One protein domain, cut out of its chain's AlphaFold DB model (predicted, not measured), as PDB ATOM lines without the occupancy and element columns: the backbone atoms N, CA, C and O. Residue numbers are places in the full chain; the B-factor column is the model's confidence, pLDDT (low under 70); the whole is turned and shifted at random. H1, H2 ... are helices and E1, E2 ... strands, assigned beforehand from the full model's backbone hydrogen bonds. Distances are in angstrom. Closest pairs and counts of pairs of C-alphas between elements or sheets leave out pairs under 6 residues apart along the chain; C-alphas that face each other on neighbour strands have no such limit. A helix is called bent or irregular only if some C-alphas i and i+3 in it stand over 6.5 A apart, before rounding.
ATOM      1  N   LYS A   2     222.990 253.316 151.462       84.75
ATOM      2  CA  LYS A   2     223.884 253.786 150.367       84.75
ATOM      3  C   LYS A   2     225.323 253.244 150.466       84.75
ATOM      4  O   LYS A   2     225.771 252.553 149.567       84.75
ATOM      5  N   ARG A   3     225.948 253.368 151.645       87.25
ATOM      6  CA  ARG A   3     227.276 252.790 151.933       87.25
ATOM      7  C   ARG A   3     227.408 251.285 151.640       87.25
ATOM      8  O   ARG A   3     228.490 250.855 151.276       87.25
ATOM      9  N   LEU A   4     226.355 250.482 151.834       88.69
ATOM     10  CA  LEU A   4     226.412 249.042 151.531       88.69
ATOM     11  C   LEU A   4     226.461 248.817 150.016       88.69
ATOM     12  O   LEU A   4     227.227 247.989 149.540       88.69
ATOM     13  N   VAL A   5     225.706 249.605 149.254       90.50
ATOM     14  CA  VAL A   5     225.755 249.561 147.787       90.50
ATOM     15  C   VAL A   5     227.129 249.988 147.279       90.50
ATOM     16  O   VAL A   5     227.703 249.296 146.447       90.50
ATOM     17  N   ASP A   6     227.711 251.045 147.851       91.19
ATOM     18  CA  ASP A   6     229.067 251.503 147.503       91.19
ATOM     19  C   ASP A   6     230.148 250.449 147.818       91.19
ATOM     20  O   ASP A   6     231.218 250.441 147.216       91.19
ATOM     21  N   GLN A   7     229.868 249.540 148.756       93.06
ATOM     22  CA  GLN A   7     230.717 248.395 149.097       93.06
ATOM     23  C   GLN A   7     230.480 247.169 148.195       93.06
ATOM     24  O   GLN A   7     231.121 246.141 148.399       93.06
ATOM     25  N   GLY A   8     229.586 247.264 147.207       94.06
ATOM     26  CA  GLY A   8     229.287 246.199 146.249       94.06
ATOM     27  C   GLY A   8     228.151 245.260 146.661       94.06
ATOM     28  O   GLY A   8     227.913 244.267 145.976       94.06
ATOM     29  N   TYR A   9     227.428 245.546 147.749       94.06
ATOM     30  CA  TYR A   9     226.265 244.744 148.129       94.06
ATOM     31  C   TYR A   9     225.051 245.069 147.251       94.06
ATOM     32  O   TYR A   9     224.725 246.231 147.011       94.06
ATOM     33  N   SER A  10     224.328 244.026 146.843       93.69
ATOM     34  CA  SER A  10     222.994 244.161 146.249       93.69
ATOM     35  C   SER A  10     221.933 244.241 147.346       93.69
ATOM     36  O   SER A  10     222.016 243.527 148.344       93.69
ATOM     37  N   LEU A  11     220.930 245.101 147.166       94.50
ATOM     38  CA  LEU A  11     219.817 245.255 148.105       94.50
ATOM     39  C   LEU A  11     218.545 244.626 147.539       94.50
ATOM     40  O   LEU A  11     218.209 244.834 146.377       94.50
ATOM     41  N   VAL A  12     217.819 243.905 148.391       96.00
ATOM     42  CA  VAL A  12     216.491 243.347 148.109       96.00
ATOM     43  C   VAL A  12     215.551 243.826 149.210       96.00
ATOM     44  O   VAL A  12     215.851 243.686 150.394       96.00
ATOM     45  N   TYR A  13     214.413 244.401 148.832       96.88
ATOM     46  CA  TYR A  13     213.372 244.811 149.768       96.88
ATOM     47  C   TYR A  13     212.377 243.664 149.951       96.88
ATOM     48  O   TYR A  13     211.705 243.290 148.996       96.88
ATOM     49  N   LEU A  14     212.249 243.121 151.165       97.19
ATOM     50  CA  LEU A  14     211.252 242.094 151.494       97.19
ATOM     51  C   LEU A  14     210.146 242.696 152.368       97.19
ATOM     52  O   LEU A  14     210.418 243.266 153.428       97.19
ATOM     53  N   THR A  15     208.889 242.552 151.950       96.75
ATOM     54  CA  THR A  15     207.739 243.139 152.649       96.75
ATOM     55  C   THR A  15     206.582 242.160 152.805       96.75
ATOM     56  O   THR A  15     206.248 241.434 151.877       96.75
ATOM     57  N   ALA A  16     205.926 242.178 153.968       96.06
ATOM     58  CA  ALA A  16     204.683 241.438 154.199       96.06
ATOM     59  C   ALA A  16     203.449 242.145 153.607       96.06
ATOM     60  O   ALA A  16     202.344 241.607 153.640       96.06
ATOM     61  N   ARG A  17     203.614 243.366 153.077       95.50
ATOM     62  CA  ARG A  17     202.523 244.106 152.436       95.50
ATOM     63  C   ARG A  17     202.001 243.338 151.216       95.50
ATOM     64  O   ARG A  17     202.803 242.734 150.504       95.50
ATOM     65  N   PRO A  18     200.693 243.396 150.922       95.56
ATOM     66  CA  PRO A  18     200.133 242.704 149.766       95.56
ATOM     67  C   PRO A  18     200.692 243.261 148.452       95.56
ATOM     68  O   PRO A  18     201.043 244.437 148.359       95.56
ATOM     69  N   GLU A  19     200.735 242.425 147.419       95.88
ATOM     70  CA  GLU A  19     201.192 242.800 146.072       95.88
ATOM     71  C   GLU A  19     200.427 244.010 145.497       95.88
ATOM     72  O   GLU A  19     200.987 244.822 144.763       95.88
ATOM     73  N   SER A  20     199.162 244.195 145.895       96.56
ATOM     74  CA  SER A  20     198.313 245.311 145.457       96.56
ATOM     75  C   SER A  20     198.863 246.700 145.797       96.56
ATOM     76  O   SER A  20     198.458 247.674 145.168       96.56
ATOM     77  N   VAL A  21     199.793 246.820 146.754       96.31
ATOM     78  CA  VAL A  21     200.443 248.097 147.104       96.31
ATOM     79  C   VAL A  21     201.851 248.238 146.518       96.31
ATOM     80  O   VAL A  21     202.635 249.079 146.971       96.31
ATOM     81  N   ARG A  22     202.211 247.423 145.521       95.69
ATOM     82  CA  ARG A  22     203.518 247.493 144.859       95.69
ATOM     83  C   ARG A  22     203.816 248.884 144.310       95.69
ATOM     84  O   ARG A  22     204.879 249.427 144.598       95.69
ATOM     85  N   GLU A  23     202.902 249.461 143.532       96.44
ATOM     86  CA  GLU A  23     203.155 250.722 142.822       96.44
ATOM     87  C   GLU A  23     203.435 251.873 143.792       96.44
ATOM     88  O   GLU A  23     204.467 252.533 143.676       96.44
ATOM     89  N   VAL A  24     202.593 252.029 144.821       96.19
ATOM     90  CA  VAL A  24     202.796 253.040 145.872       96.19
ATOM     91  C   VAL A  24     204.076 252.787 146.677       96.19
ATOM     92  O   VAL A  24     204.758 253.729 147.075       96.19
ATOM     93  N   THR A  25     204.469 251.525 146.880       95.19
ATOM     94  CA  THR A  25     205.739 251.189 147.546       95.19
ATOM     95  C   THR A  25     206.931 251.626 146.692       95.19
ATOM     96  O   THR A  25     207.855 252.259 147.202       95.19
ATOM     97  N   LEU A  26     206.906 251.346 145.386       94.44
ATOM     98  CA  LEU A  26     207.958 251.748 144.447       94.44
ATOM     99  C   LEU A  26     208.039 253.268 144.272       94.44
ATOM    100  O   LEU A  26     209.126 253.812 144.091       94.44
ATOM    101  N   GLU A  27     206.907 253.968 144.290       94.62
ATOM    102  CA  GLU A  27     206.870 255.432 144.304       94.62
ATOM    103  C   GLU A  27     207.499 255.995 145.581       94.62
ATOM    104  O   GLU A  27     208.393 256.837 145.501       94.62
ATOM    105  N   TRP A  28     207.113 255.472 146.747       95.44
ATOM    106  CA  TRP A  28     207.653 255.921 148.027       95.44
ATOM    107  C   TRP A  28     209.171 255.717 148.124       95.44
ATOM    108  O   TRP A  28     209.878 256.633 148.539       95.44
ATOM    109  N   LEU A  29     209.689 254.556 147.691       93.62
ATOM    110  CA  LEU A  29     211.132 254.276 147.673       93.62
ATOM    111  C   LEU A  29     211.897 255.279 146.795       93.62
ATOM    112  O   LEU A  29     212.933 255.796 147.216       93.62
ATOM    113  N   ARG A  30     211.367 255.584 145.600       91.62
ATOM    114  CA  ARG A  30     211.958 256.565 144.674       91.62
ATOM    115  C   ARG A  30     211.953 257.976 145.254       91.62
ATOM    116  O   ARG A  30     212.952 258.672 145.137       91.62
ATOM    117  N   ALA A  31     210.864 258.380 145.905       94.94
ATOM    118  CA  ALA A  31     210.728 259.716 146.486       94.94
ATOM    119  C   ALA A  31     211.682 259.989 147.669       94.94
ATOM    120  O   ALA A  31     211.876 261.145 148.029       94.94
ATOM    121  N   HIS A  32     212.269 258.948 148.273       92.88
ATOM    122  CA  HIS A  32     213.149 259.059 149.446       92.88
ATOM    123  C   HIS A  32     214.626 258.753 149.139       92.88
ATOM    124  O   HIS A  32     215.398 258.482 150.062       92.88
ATOM    125  N   ASP A  33     215.027 258.761 147.863       87.94
ATOM    126  CA  ASP A  33     216.403 258.487 147.414       87.94
ATOM    127  C   ASP A  33     217.001 257.200 148.010       87.94
ATOM    128  O   ASP A  33     218.197 257.120 148.339       87.94
ATOM    129  N   LEU A  34     216.151 256.189 148.197       90.81
ATOM    130  CA  LEU A  34     216.581 254.873 148.636       90.81
ATOM    131  C   LEU A  34     217.200 254.116 147.455       90.81
ATOM    132  O   LEU A  34     216.772 254.308 146.315       90.81
ATOM    133  N   PRO A  35     218.224 253.276 147.692       90.50
ATOM    134  CA  PRO A  35     218.849 252.536 146.607       90.50
ATOM    135  C   PRO A  35     217.855 251.687 145.813       90.50
ATOM    136  O   PRO A  35     216.922 251.114 146.365       90.50
ATOM    137  N   VAL A  36     218.086 251.568 144.510       87.69
ATOM    138  CA  VAL A  36     217.259 250.711 143.659       87.69
ATOM    139  C   VAL A  36     217.509 249.246 144.013       87.69
ATOM    140  O   VAL A  36     218.653 248.810 144.130       87.69
ATOM    141  N   GLY A  37     216.428 248.483 144.149       91.50
ATOM    142  CA  GLY A  37     216.462 247.044 144.360       91.50
ATOM    143  C   GLY A  37     215.088 246.422 144.106       91.50
ATOM    144  O   GLY A  37     214.080 247.136 144.132       91.50
ATOM    145  N   PRO A  38     215.017 245.108 143.839       94.94
ATOM    146  CA  PRO A  38     213.745 244.406 143.724       94.94
ATOM    147  C   PRO A  38     212.937 244.501 145.025       94.94
ATOM    148  O   PRO A  38     213.491 244.429 146.122       94.94
ATOM    149  N   VAL A  39     211.615 244.630 144.886       96.88
ATOM    150  CA  VAL A  39     210.657 244.581 146.000       96.88
ATOM    151  C   VAL A  39     209.892 243.268 145.929       96.88
ATOM    152  O   VAL A  39     209.111 243.047 145.001       96.88
ATOM    153  N   ILE A  40     210.112 242.397 146.903       97.25
ATOM    154  CA  ILE A  40     209.500 241.077 147.007       97.25
ATOM    155  C   ILE A  40     208.424 241.123 148.090       97.25
ATOM    156  O   ILE A  40     208.690 241.481 149.240       97.25
ATOM    157  N   HIS A  41     207.200 240.767 147.713       97.06
ATOM    158  CA  HIS A  41     206.065 240.681 148.624       97.06
ATOM    159  C   HIS A  41     205.952 239.238 149.119       97.06
ATOM    160  O   HIS A  41     205.871 238.309 148.315       97.06
ATOM    161  N   THR A  42     205.979 239.023 150.436       95.62
ATOM    162  CA  THR A  42     206.091 237.669 151.001       95.62
ATOM    163  C   THR A  42     204.788 236.878 150.980       95.62
ATOM    164  O   THR A  42     204.816 235.664 151.177       95.62
ATOM    165  N   ASN A  43     203.651 237.545 150.750       90.44
ATOM    166  CA  ASN A  43     202.318 236.936 150.731       90.44
ATOM    167  C   ASN A  43     202.027 236.087 151.985       90.44
ATOM    168  O   ASN A  43     201.440 235.013 151.900       90.44
ATOM    169  N   GLY A  44     202.461 236.574 153.154       90.56
ATOM    170  CA  GLY A  44     202.227 235.935 154.454       90.56
ATOM    171  C   GLY A  44     203.305 234.946 154.901       90.56
ATOM    172  O   GLY A  44     203.217 234.436 156.014       90.56
ATOM    173  N   ARG A  45     204.331 234.692 154.081       94.81
ATOM    174  CA  ARG A  45     205.503 233.902 154.488       94.81
ATOM    175  C   ARG A  45     206.475 234.734 155.327       94.81
ATOM    176  O   ARG A  45     206.587 235.946 155.116       94.81
ATOM    177  N   LEU A  46     207.208 234.063 156.218       96.50
ATOM    178  CA  LEU A  46     208.326 234.653 156.957       96.50
ATOM    179  C   LEU A  46     209.423 235.104 155.991       96.50
ATOM    180  O   LEU A  46     209.765 234.400 155.036       96.50
ATOM    181  N   LYS A  47     210.013 236.273 156.244       97.75
ATOM    182  CA  LYS A  47     211.033 236.839 155.355       97.75
ATOM    183  C   LYS A  47     212.330 236.032 155.358       97.75
ATOM    184  O   LYS A  47     212.973 235.948 154.317       97.75
ATOM    185  N   GLY A  48     212.687 235.413 156.488       96.38
ATOM    186  CA  GLY A  48     213.861 234.537 156.594       96.38
ATOM    187  C   GLY A  48     213.809 233.353 155.629       96.38
ATOM    188  O   GLY A  48     214.765 233.113 154.899       96.38
ATOM    189  N   GLU A  49     212.664 232.673 155.558       96.06
ATOM    190  CA  GLU A  49     212.432 231.586 154.599       96.06
ATOM    191  C   GLU A  49     212.428 232.102 153.157       96.06
ATOM    192  O   GLU A  49     213.069 231.523 152.286       96.06
ATOM    193  N   MET A  50     211.743 233.224 152.904       96.75
ATOM    194  CA  MET A  50     211.697 233.831 151.571       96.75
ATOM    195  C   MET A  50     213.095 234.222 151.069       96.75
ATOM    196  O   MET A  50     213.376 234.103 149.882       96.75
ATOM    197  N   ALA A  51     213.986 234.676 151.951       96.44
ATOM    198  CA  ALA A  51     215.345 235.045 151.570       96.44
ATOM    199  C   ALA A  51     216.148 233.846 151.030       96.44
ATOM    200  O   ALA A  51     216.893 234.011 150.064       96.44
ATOM    201  N   LEU A  52     215.947 232.650 151.596       96.19
ATOM    202  CA  LEU A  52     216.594 231.413 151.142       96.19
ATOM    203  C   LEU A  52     216.086 230.925 149.778       96.19
ATOM    204  O   LEU A  52     216.840 230.295 149.040       96.19
ATOM    205  N   ASP A  53     214.842 231.245 149.415       95.06
ATOM    206  CA  ASP A  53     214.307 230.944 148.079       95.06
ATOM    207  C   ASP A  53     214.894 231.864 146.997       95.06
ATOM    208  O   ASP A  53     214.939 231.502 145.819       95.06
ATOM    209  N   LEU A  54     215.322 233.071 147.378       93.31
ATOM    210  CA  LEU A  54     215.862 234.066 146.450       93.31
ATOM    211  C   LEU A  54     217.343 233.833 146.149       93.31
ATOM    212  O   LEU A  54     217.791 234.106 145.034       93.31
ATOM    213  N   VAL A  55     218.117 233.383 147.138       94.06
ATOM    214  CA  VAL A  55     219.563 233.190 147.005       94.06
ATOM    215  C   VAL A  55     220.091 232.208 148.056       94.06
ATOM    216  O   VAL A  55     219.531 232.069 149.139       94.06
ATOM    217  N   HIS A  56     221.208 231.542 147.751       94.06
ATOM    218  CA  HIS A  56     221.895 230.669 148.703       94.06
ATOM    219  C   HIS A  56     222.294 231.423 149.986       94.06
ATOM    220  O   HIS A  56     222.769 232.558 149.912       94.06
ATOM    221  N   ALA A  57     222.175 230.770 151.148       92.25
ATOM    222  CA  ALA A  57     222.421 231.373 152.462       92.25
ATOM    223  C   ALA A  57     223.789 232.074 152.574       92.25
ATOM    224  O   ALA A  57     223.866 233.194 153.069       92.25
ATOM    225  N   ASP A  58     224.850 231.461 152.036       93.38
ATOM    226  CA  ASP A  58     226.221 232.009 152.059       93.38
ATOM    227  C   ASP A  58     226.380 233.353 151.326       93.38
ATOM    228  O   ASP A  58     227.386 234.041 151.487       93.38
ATOM    229  N   TRP A  59     225.400 233.733 150.505       95.56
ATOM    230  CA  TRP A  59     225.388 234.992 149.757       95.56
ATOM    231  C   TRP A  59     224.539 236.065 150.454       95.56
ATOM    232  O   TRP A  59     224.520 237.221 150.025       95.56
ATOM    233  N   ILE A  60     223.855 235.713 151.547       96.62
ATOM    234  CA  ILE A  60     223.062 236.638 152.350       96.62
ATOM    235  C   ILE A  60     223.982 237.295 153.377       96.62
ATOM    236  O   ILE A  60     224.276 236.754 154.438       96.62
ATOM    237  N   ALA A  61     224.419 238.514 153.068       96.12
ATOM    238  CA  ALA A  61     225.302 239.274 153.952       96.12
ATOM    239  C   ALA A  61     224.638 239.691 155.280       96.12
ATOM    240  O   ALA A  61     225.333 239.970 156.260       96.12
ATOM    241  N   GLY A  62     223.307 239.789 155.308       96.94
ATOM    242  CA  GLY A  62     222.541 240.207 156.476       96.94
ATOM    243  C   GLY A  62     221.152 240.739 156.132       96.94
ATOM    244  O   GLY A  62     220.774 240.805 154.965       96.94
ATOM    245  N   ALA A  63     220.417 241.161 157.160       97.38
ATOM    246  CA  ALA A  63     219.105 241.789 157.036       97.38
ATOM    247  C   ALA A  63     218.981 243.008 157.965       97.38
ATOM    248  O   ALA A  63     219.607 243.066 159.026       97.38
ATOM    249  N   ILE A  64     218.169 243.984 157.553       96.44
ATOM    250  CA  ILE A  64     217.717 245.095 158.399       96.44
ATOM    251  C   ILE A  64     216.231 244.863 158.647       96.44
ATOM    252  O   ILE A  64     215.467 244.830 157.684       96.44
ATOM    253  N   GLU A  65     215.834 244.677 159.900       97.25
ATOM    254  CA  GLU A  65     214.465 244.291 160.248       97.25
ATOM    255  C   GLU A  65     214.062 244.898 161.590       97.25
ATOM    256  O   GLU A  65     214.865 244.929 162.523       97.25
ATOM    257  N   ASP A  66     212.826 245.386 161.670       95.88
ATOM    258  CA  ASP A  66     212.264 246.002 162.870       95.88
ATOM    259  C   ASP A  66     211.213 245.136 163.565       95.88
ATOM    260  O   ASP A  66     210.962 245.360 164.738       95.88
ATOM    261  N   SER A  67     210.613 244.147 162.901       95.94
ATOM    262  CA  SER A  67     209.614 243.290 163.541       95.94
ATOM    263  C   SER A  67     210.276 242.180 164.374       95.94
ATOM    264  O   SER A  67     210.967 241.337 163.794       95.94
ATOM    265  N   PRO A  68     210.022 242.070 165.699       95.88
ATOM    266  CA  PRO A  68     210.589 241.006 166.541       95.88
ATOM    267  C   PRO A  68     210.325 239.590 166.018       95.88
ATOM    268  O   PRO A  68     211.188 238.716 166.107       95.88
ATOM    269  N   HIS A  69     209.142 239.373 165.437       95.88
ATOM    270  CA  HIS A  69     208.757 238.096 164.841       95.88
ATOM    271  C   HIS A  69     209.596 237.766 163.597       95.88
ATOM    272  O   HIS A  69     210.089 236.649 163.464       95.88
ATOM    273  N   GLU A  70     209.831 238.744 162.718       97.69
ATOM    274  CA  GLU A  70     210.673 238.551 161.529       97.69
ATOM    275  C   GLU A  70     212.157 238.423 161.897       97.69
ATOM    276  O   GLU A  70     212.867 237.613 161.309       97.69
ATOM    277  N   ILE A  71     212.630 239.157 162.911       97.75
ATOM    278  CA  ILE A  71     213.997 239.035 163.444       97.75
ATOM    279  C   ILE A  71     214.253 237.608 163.941       97.75
ATOM    280  O   ILE A  71     215.305 237.029 163.655       97.75
ATOM    281  N   ALA A  72     213.291 237.023 164.662       96.38
ATOM    282  CA  ALA A  72     213.360 235.624 165.070       96.38
ATOM    283  C   ALA A  72     213.368 234.684 163.854       96.38
ATOM    284  O   ALA A  72     214.246 233.826 163.775       96.38
ATOM    285  N   GLY A  73     212.472 234.903 162.883       96.56
ATOM    286  CA  GLY A  73     212.386 234.100 161.660       96.56
ATOM    287  C   GLY A  73     213.669 234.112 160.822       96.56
ATOM    288  O   GLY A  73     214.116 233.064 160.364       96.56
ATOM    289  N   TYR A  74     214.326 235.264 160.667       97.81
ATOM    290  CA  TYR A  74     215.639 235.342 160.016       97.81
ATOM    291  C   TYR A  74     216.714 234.568 160.780       97.81
ATOM    292  O   TYR A  74     217.492 233.842 160.167       97.81
ATOM    293  N   ALA A  75     216.779 234.729 162.104       96.38
ATOM    294  CA  ALA A  75     217.802 234.078 162.919       96.38
ATOM    295  C   ALA A  75     217.641 232.551 162.984       96.38
ATOM    296  O   ALA A  75     218.632 231.847 163.176       96.38
ATOM    297  N   GLU A  76     216.410 232.055 162.864       96.50
ATOM    298  CA  GLU A  76     216.105 230.628 162.767       96.50
ATOM    299  C   GLU A  76     216.433 230.075 161.375       96.50
ATOM    300  O   GLU A  76     217.137 229.072 161.274       96.50
ATOM    301  N   ALA A  77     215.988 230.752 160.311       96.44
ATOM    302  CA  ALA A  77     216.202 230.302 158.937       96.44
ATOM    303  C   ALA A  77     217.678 230.363 158.511       96.44
ATOM    304  O   ALA A  77     218.148 229.499 157.774       96.44
ATOM    305  N   ILE A  78     218.419 231.380 158.963       96.81
ATOM    306  CA  ILE A  78     219.796 231.646 158.531       96.81
ATOM    307  C   ILE A  78     220.691 231.773 159.774       96.81
ATOM    308  O   ILE A  78     220.948 232.881 160.257       96.81
ATOM    309  N   PRO A  79     221.180 230.649 160.335       94.56
ATOM    310  CA  PRO A  79     222.029 230.672 161.520       94.56
ATOM    311  C   PRO A  79     223.273 231.546 161.327       94.56
ATOM    312  O   PRO A  79     224.031 231.381 160.376       94.56
ATOM    313  N   GLY A  80     223.498 232.480 162.253       94.19
ATOM    314  CA  GLY A  80     224.640 233.399 162.198       94.19
ATOM    315  C   GLY A  80     224.449 234.613 161.283       94.19
ATOM    316  O   GLY A  80     225.385 235.402 161.143       94.19
ATOM    317  N   ILE A  81     223.258 234.808 160.703       96.81
ATOM    318  CA  ILE A  81     222.949 236.003 159.912       96.81
ATOM    319  C   ILE A  81     223.239 237.289 160.690       96.81
ATOM    320  O   ILE A  81     222.890 237.450 161.865       96.81
ATOM    321  N   ARG A  82     223.841 238.259 160.001       96.75
ATOM    322  CA  ARG A  82     223.993 239.609 160.532       96.75
ATOM    323  C   ARG A  82     222.657 240.349 160.466       96.75
ATOM    324  O   ARG A  82     222.266 240.837 159.410       96.75
ATOM    325  N   LEU A  83     221.987 240.472 161.606       97.56
ATOM    326  CA  LEU A  83     220.771 241.273 161.755       97.56
ATOM    327  C   LEU A  83     221.113 242.663 162.283       97.56
ATOM    328  O   LEU A  83     221.805 242.783 163.291       97.56
ATOM    329  N   LEU A  84     220.636 243.705 161.607       96.69
ATOM    330  CA  LEU A  84     220.660 245.081 162.095       96.69
ATOM    331  C   LEU A  84     219.241 245.467 162.517       96.69
ATOM    332  O   LEU A  84     218.335 245.475 161.686       96.69
ATOM    333  N   VAL A  85     219.062 245.783 163.795       96.94
ATOM    334  CA  VAL A  85     217.750 246.025 164.404       96.94
ATOM    335  C   VAL A  85     217.638 247.503 164.772       96.94
ATOM    336  O   VAL A  85     218.453 247.986 165.554       96.94
ATOM    337  N   PRO A  86     216.686 248.264 164.212       95.00
ATOM    338  CA  PRO A  86     216.453 249.638 164.641       95.00
ATOM    339  C   PRO A  86     216.063 249.714 166.122       95.00
ATOM    340  O   PRO A  86     215.168 248.990 166.561       95.00
ATOM    341  N   GLU A  87     216.689 250.633 166.864       93.75
ATOM    342  CA  GLU A  87     216.373 250.925 168.273       93.75
ATOM    343  C   GLU A  87     215.024 251.649 168.403       93.75
ATOM    344  O   GLU A  87     214.941 252.869 168.568       93.75
ATOM    345  N   TRP A  88     213.940 250.897 168.250       92.88
ATOM    346  CA  TRP A  88     212.564 251.348 168.441       92.88
ATOM    347  C   TRP A  88     211.998 250.739 169.728       92.88
ATOM    348  O   TRP A  88     212.422 249.661 170.125       92.88
ATOM    349  N   LEU A  89     211.018 251.398 170.364       92.44
ATOM    350  CA  LEU A  89     210.458 250.966 171.662       92.44
ATOM    351  C   LEU A  89     210.011 249.492 171.667       92.44
ATOM    352  O   LEU A  89     210.227 248.772 172.632       92.44
ATOM    353  N   HIS A  90     209.417 249.007 170.573       92.25
ATOM    354  CA  HIS A  90     208.970 247.611 170.475       92.25
ATOM    355  C   HIS A  90     210.108 246.597 170.253       92.25
ATOM    356  O   HIS A  90     209.848 245.397 170.236       92.25
ATOM    357  N   ASN A  91     211.349 247.064 170.092       94.25
ATOM    358  CA  ASN A  91     212.544 246.241 169.925       94.25
ATOM    359  C   ASN A  91     213.433 246.196 171.172       94.25
ATOM    360  O   ASN A  91     214.452 245.514 171.137       94.25
ATOM    361  N   GLU A  92     213.068 246.855 172.274       91.88
ATOM    362  CA  GLU A  92     213.892 246.905 173.496       91.88
ATOM    363  C   GLU A  92     214.237 245.511 174.049       91.88
ATOM    364  O   GLU A  92     215.361 245.273 174.492       91.88
ATOM    365  N   ASP A  93     213.311 244.556 173.941       93.50
ATOM    366  CA  ASP A  93     213.504 243.177 174.404       93.50
ATOM    367  C   ASP A  93     214.150 242.250 173.356       93.50
ATOM    368  O   ASP A  93     214.418 241.071 173.625       93.50
ATOM    369  N   VAL A  94     214.417 242.746 172.143       94.19
ATOM    370  CA  VAL A  94     215.041 241.950 171.085       94.19
ATOM    371  C   VAL A  94     216.520 241.750 171.404       94.19
ATOM    372  O   VAL A  94     217.352 242.638 171.247       94.19
ATOM    373  N   LYS A  95     216.884 240.528 171.795       92.31
ATOM    374  CA  LYS A  95     218.279 240.161 172.112       92.31
ATOM    375  C   LYS A  95     219.110 239.750 170.893       92.31
ATOM    376  O   LYS A  95     220.315 239.553 171.015       92.31
ATOM    377  N   ARG A  96     218.469 239.533 169.740       91.19
ATOM    378  CA  ARG A  96     219.119 239.039 168.517       91.19
ATOM    379  C   ARG A  96     219.453 240.199 167.583       91.19
ATOM    380  O   ARG A  96     218.584 241.000 167.274       91.19
ATOM    381  N   GLY A  97     220.680 240.214 167.072       94.06
ATOM    382  CA  GLY A  97     221.151 241.233 166.134       94.06
ATOM    383  C   GLY A  97     221.903 242.382 166.800       94.06
ATOM    384  O   GLY A  97     222.132 242.403 168.007       94.06
ATOM    385  N   ILE A  98     222.344 243.318 165.969       95.69
ATOM    386  CA  ILE A  98     223.075 244.520 166.350       95.69
ATOM    387  C   ILE A  98     222.081 245.674 166.316       95.69
ATOM    388  O   ILE A  98     221.554 246.006 165.251       95.69
ATOM    389  N   HIS A  99     221.845 246.283 167.473       94.81
ATOM    390  CA  HIS A  99     220.982 247.452 167.592       94.81
ATOM    391  C   HIS A  99     221.626 248.671 166.931       94.81
ATOM    392  O   HIS A  99     222.814 248.941 167.121       94.81
ATOM    393  N   ILE A 100     220.855 249.361 166.092       92.81
ATOM    394  CA  ILE A 100     221.288 250.556 165.374       92.81
ATOM    395  C   ILE A 100     220.414 251.748 165.765       92.81
ATOM    396  O   ILE A 100     219.204 251.779 165.525       92.81
ATOM    397  N   SER A 101     221.050 252.759 166.350       87.06
ATOM    398  CA  SER A 101     220.407 254.025 166.678       87.06
ATOM    399  C   SER A 101     220.251 254.895 165.431       87.06
ATOM    400  O   SER A 101     221.011 254.804 164.457       87.06
TER     401      SER A 101
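This is residues 2 to 101 of the 109 residues of an uncharacterized protein of Candidatus Desulfosporosinus infrequens (UniProt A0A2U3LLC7). Two small sheets of two parallel strands each, E1 with E2 and E3 with E4, lie at separate places on a curved row of parts: H2 beside E2 at one end, then E2 and E1, then the helices H3 and H4, then E3 and E4 at the other end. H1 lies away from the other helices, at the far end of residues 7 to 12, and the unnamed stretch 55 to 67 links H3 to H4, with residues 63 and 64 paired along E3. The printed part has 100 residues, with four named helices and four named strands in the order H1 E1 H2 E2 H3 H4 E3 E4. The class is mixed, helices and strands, with 49 of the 100 residues in named elements. The whole is compact, with a radius of gyration of the C-alphas of 13.6 A, and spans 34 by 31 by 30 A.

E1, residues 13 to 15, and E2, residues 39 to 41, are parallel neighbours at 22 degrees. N 40 and O 13 are within hydrogen-bond range at 2.8 A, as are N 15 and O 40 at 2.9 A. With H2, residues 19 to 31, they form a strand-helix-strand unit, two parallel neighbour strands with a helix between them in the chain, and its crossover is right-handed. The closest C-alphas of H2 and E2 are those of Glu 19 and His 41, 5.9 A apart. H3, residues 47 to 54, comes closest to E1 with the C-alphas of Lys 47 and Leu 14, 6.5 A apart. H3 and E2 are near each other, with 6 pairs of C-alphas within 10 A. H3 touches H4, residues 68 to 77, at a steep tilt of 42 degrees, the same way, with the C-alphas of Gly 48 and Tyr 74 closest at 3.9 A. The closest C-alphas of H4 and E3, residues 83 to 86, are those of Ile 71 and Leu 83, 7.3 A apart. E3 and E4, residues 98 to 100, are parallel at 32 degrees, with N 98 and O 83 2.8 A apart. H1, residues 2 to 6, touches no helix. Every O i to N i+4 pair is within hydrogen-bond range in H1 and H4, but 7 of 9 in H2 and 3 of 4 in H3.

E1 begins at C-alpha 13 (213.372, 244.811, 149.768) and is 6.5 A long, and E2 is 6.6 A. H2 is 19.4 A long and irregular, with C-alphas 20 and 23 7.7 A apart. H3 is 10.5 A, H4 14.3 A, E3 9.8 A and H1 6.3 A long. H1 begins at C-alpha 2 (223.884, 253.786, 150.367). E4, 6.4 A long, ends at C-alpha 100 (221.288, 250.556, 165.374).

The two C-alphas farthest apart are those of Glu 23 and Lys 95, at 34.6 A. The printed part has no cut. The links H3 to H4, 13 residues, and E3 to E4, 11 residues, are long. The mean pLDDT of the printed part is 94.5, and no printed residue is under 70.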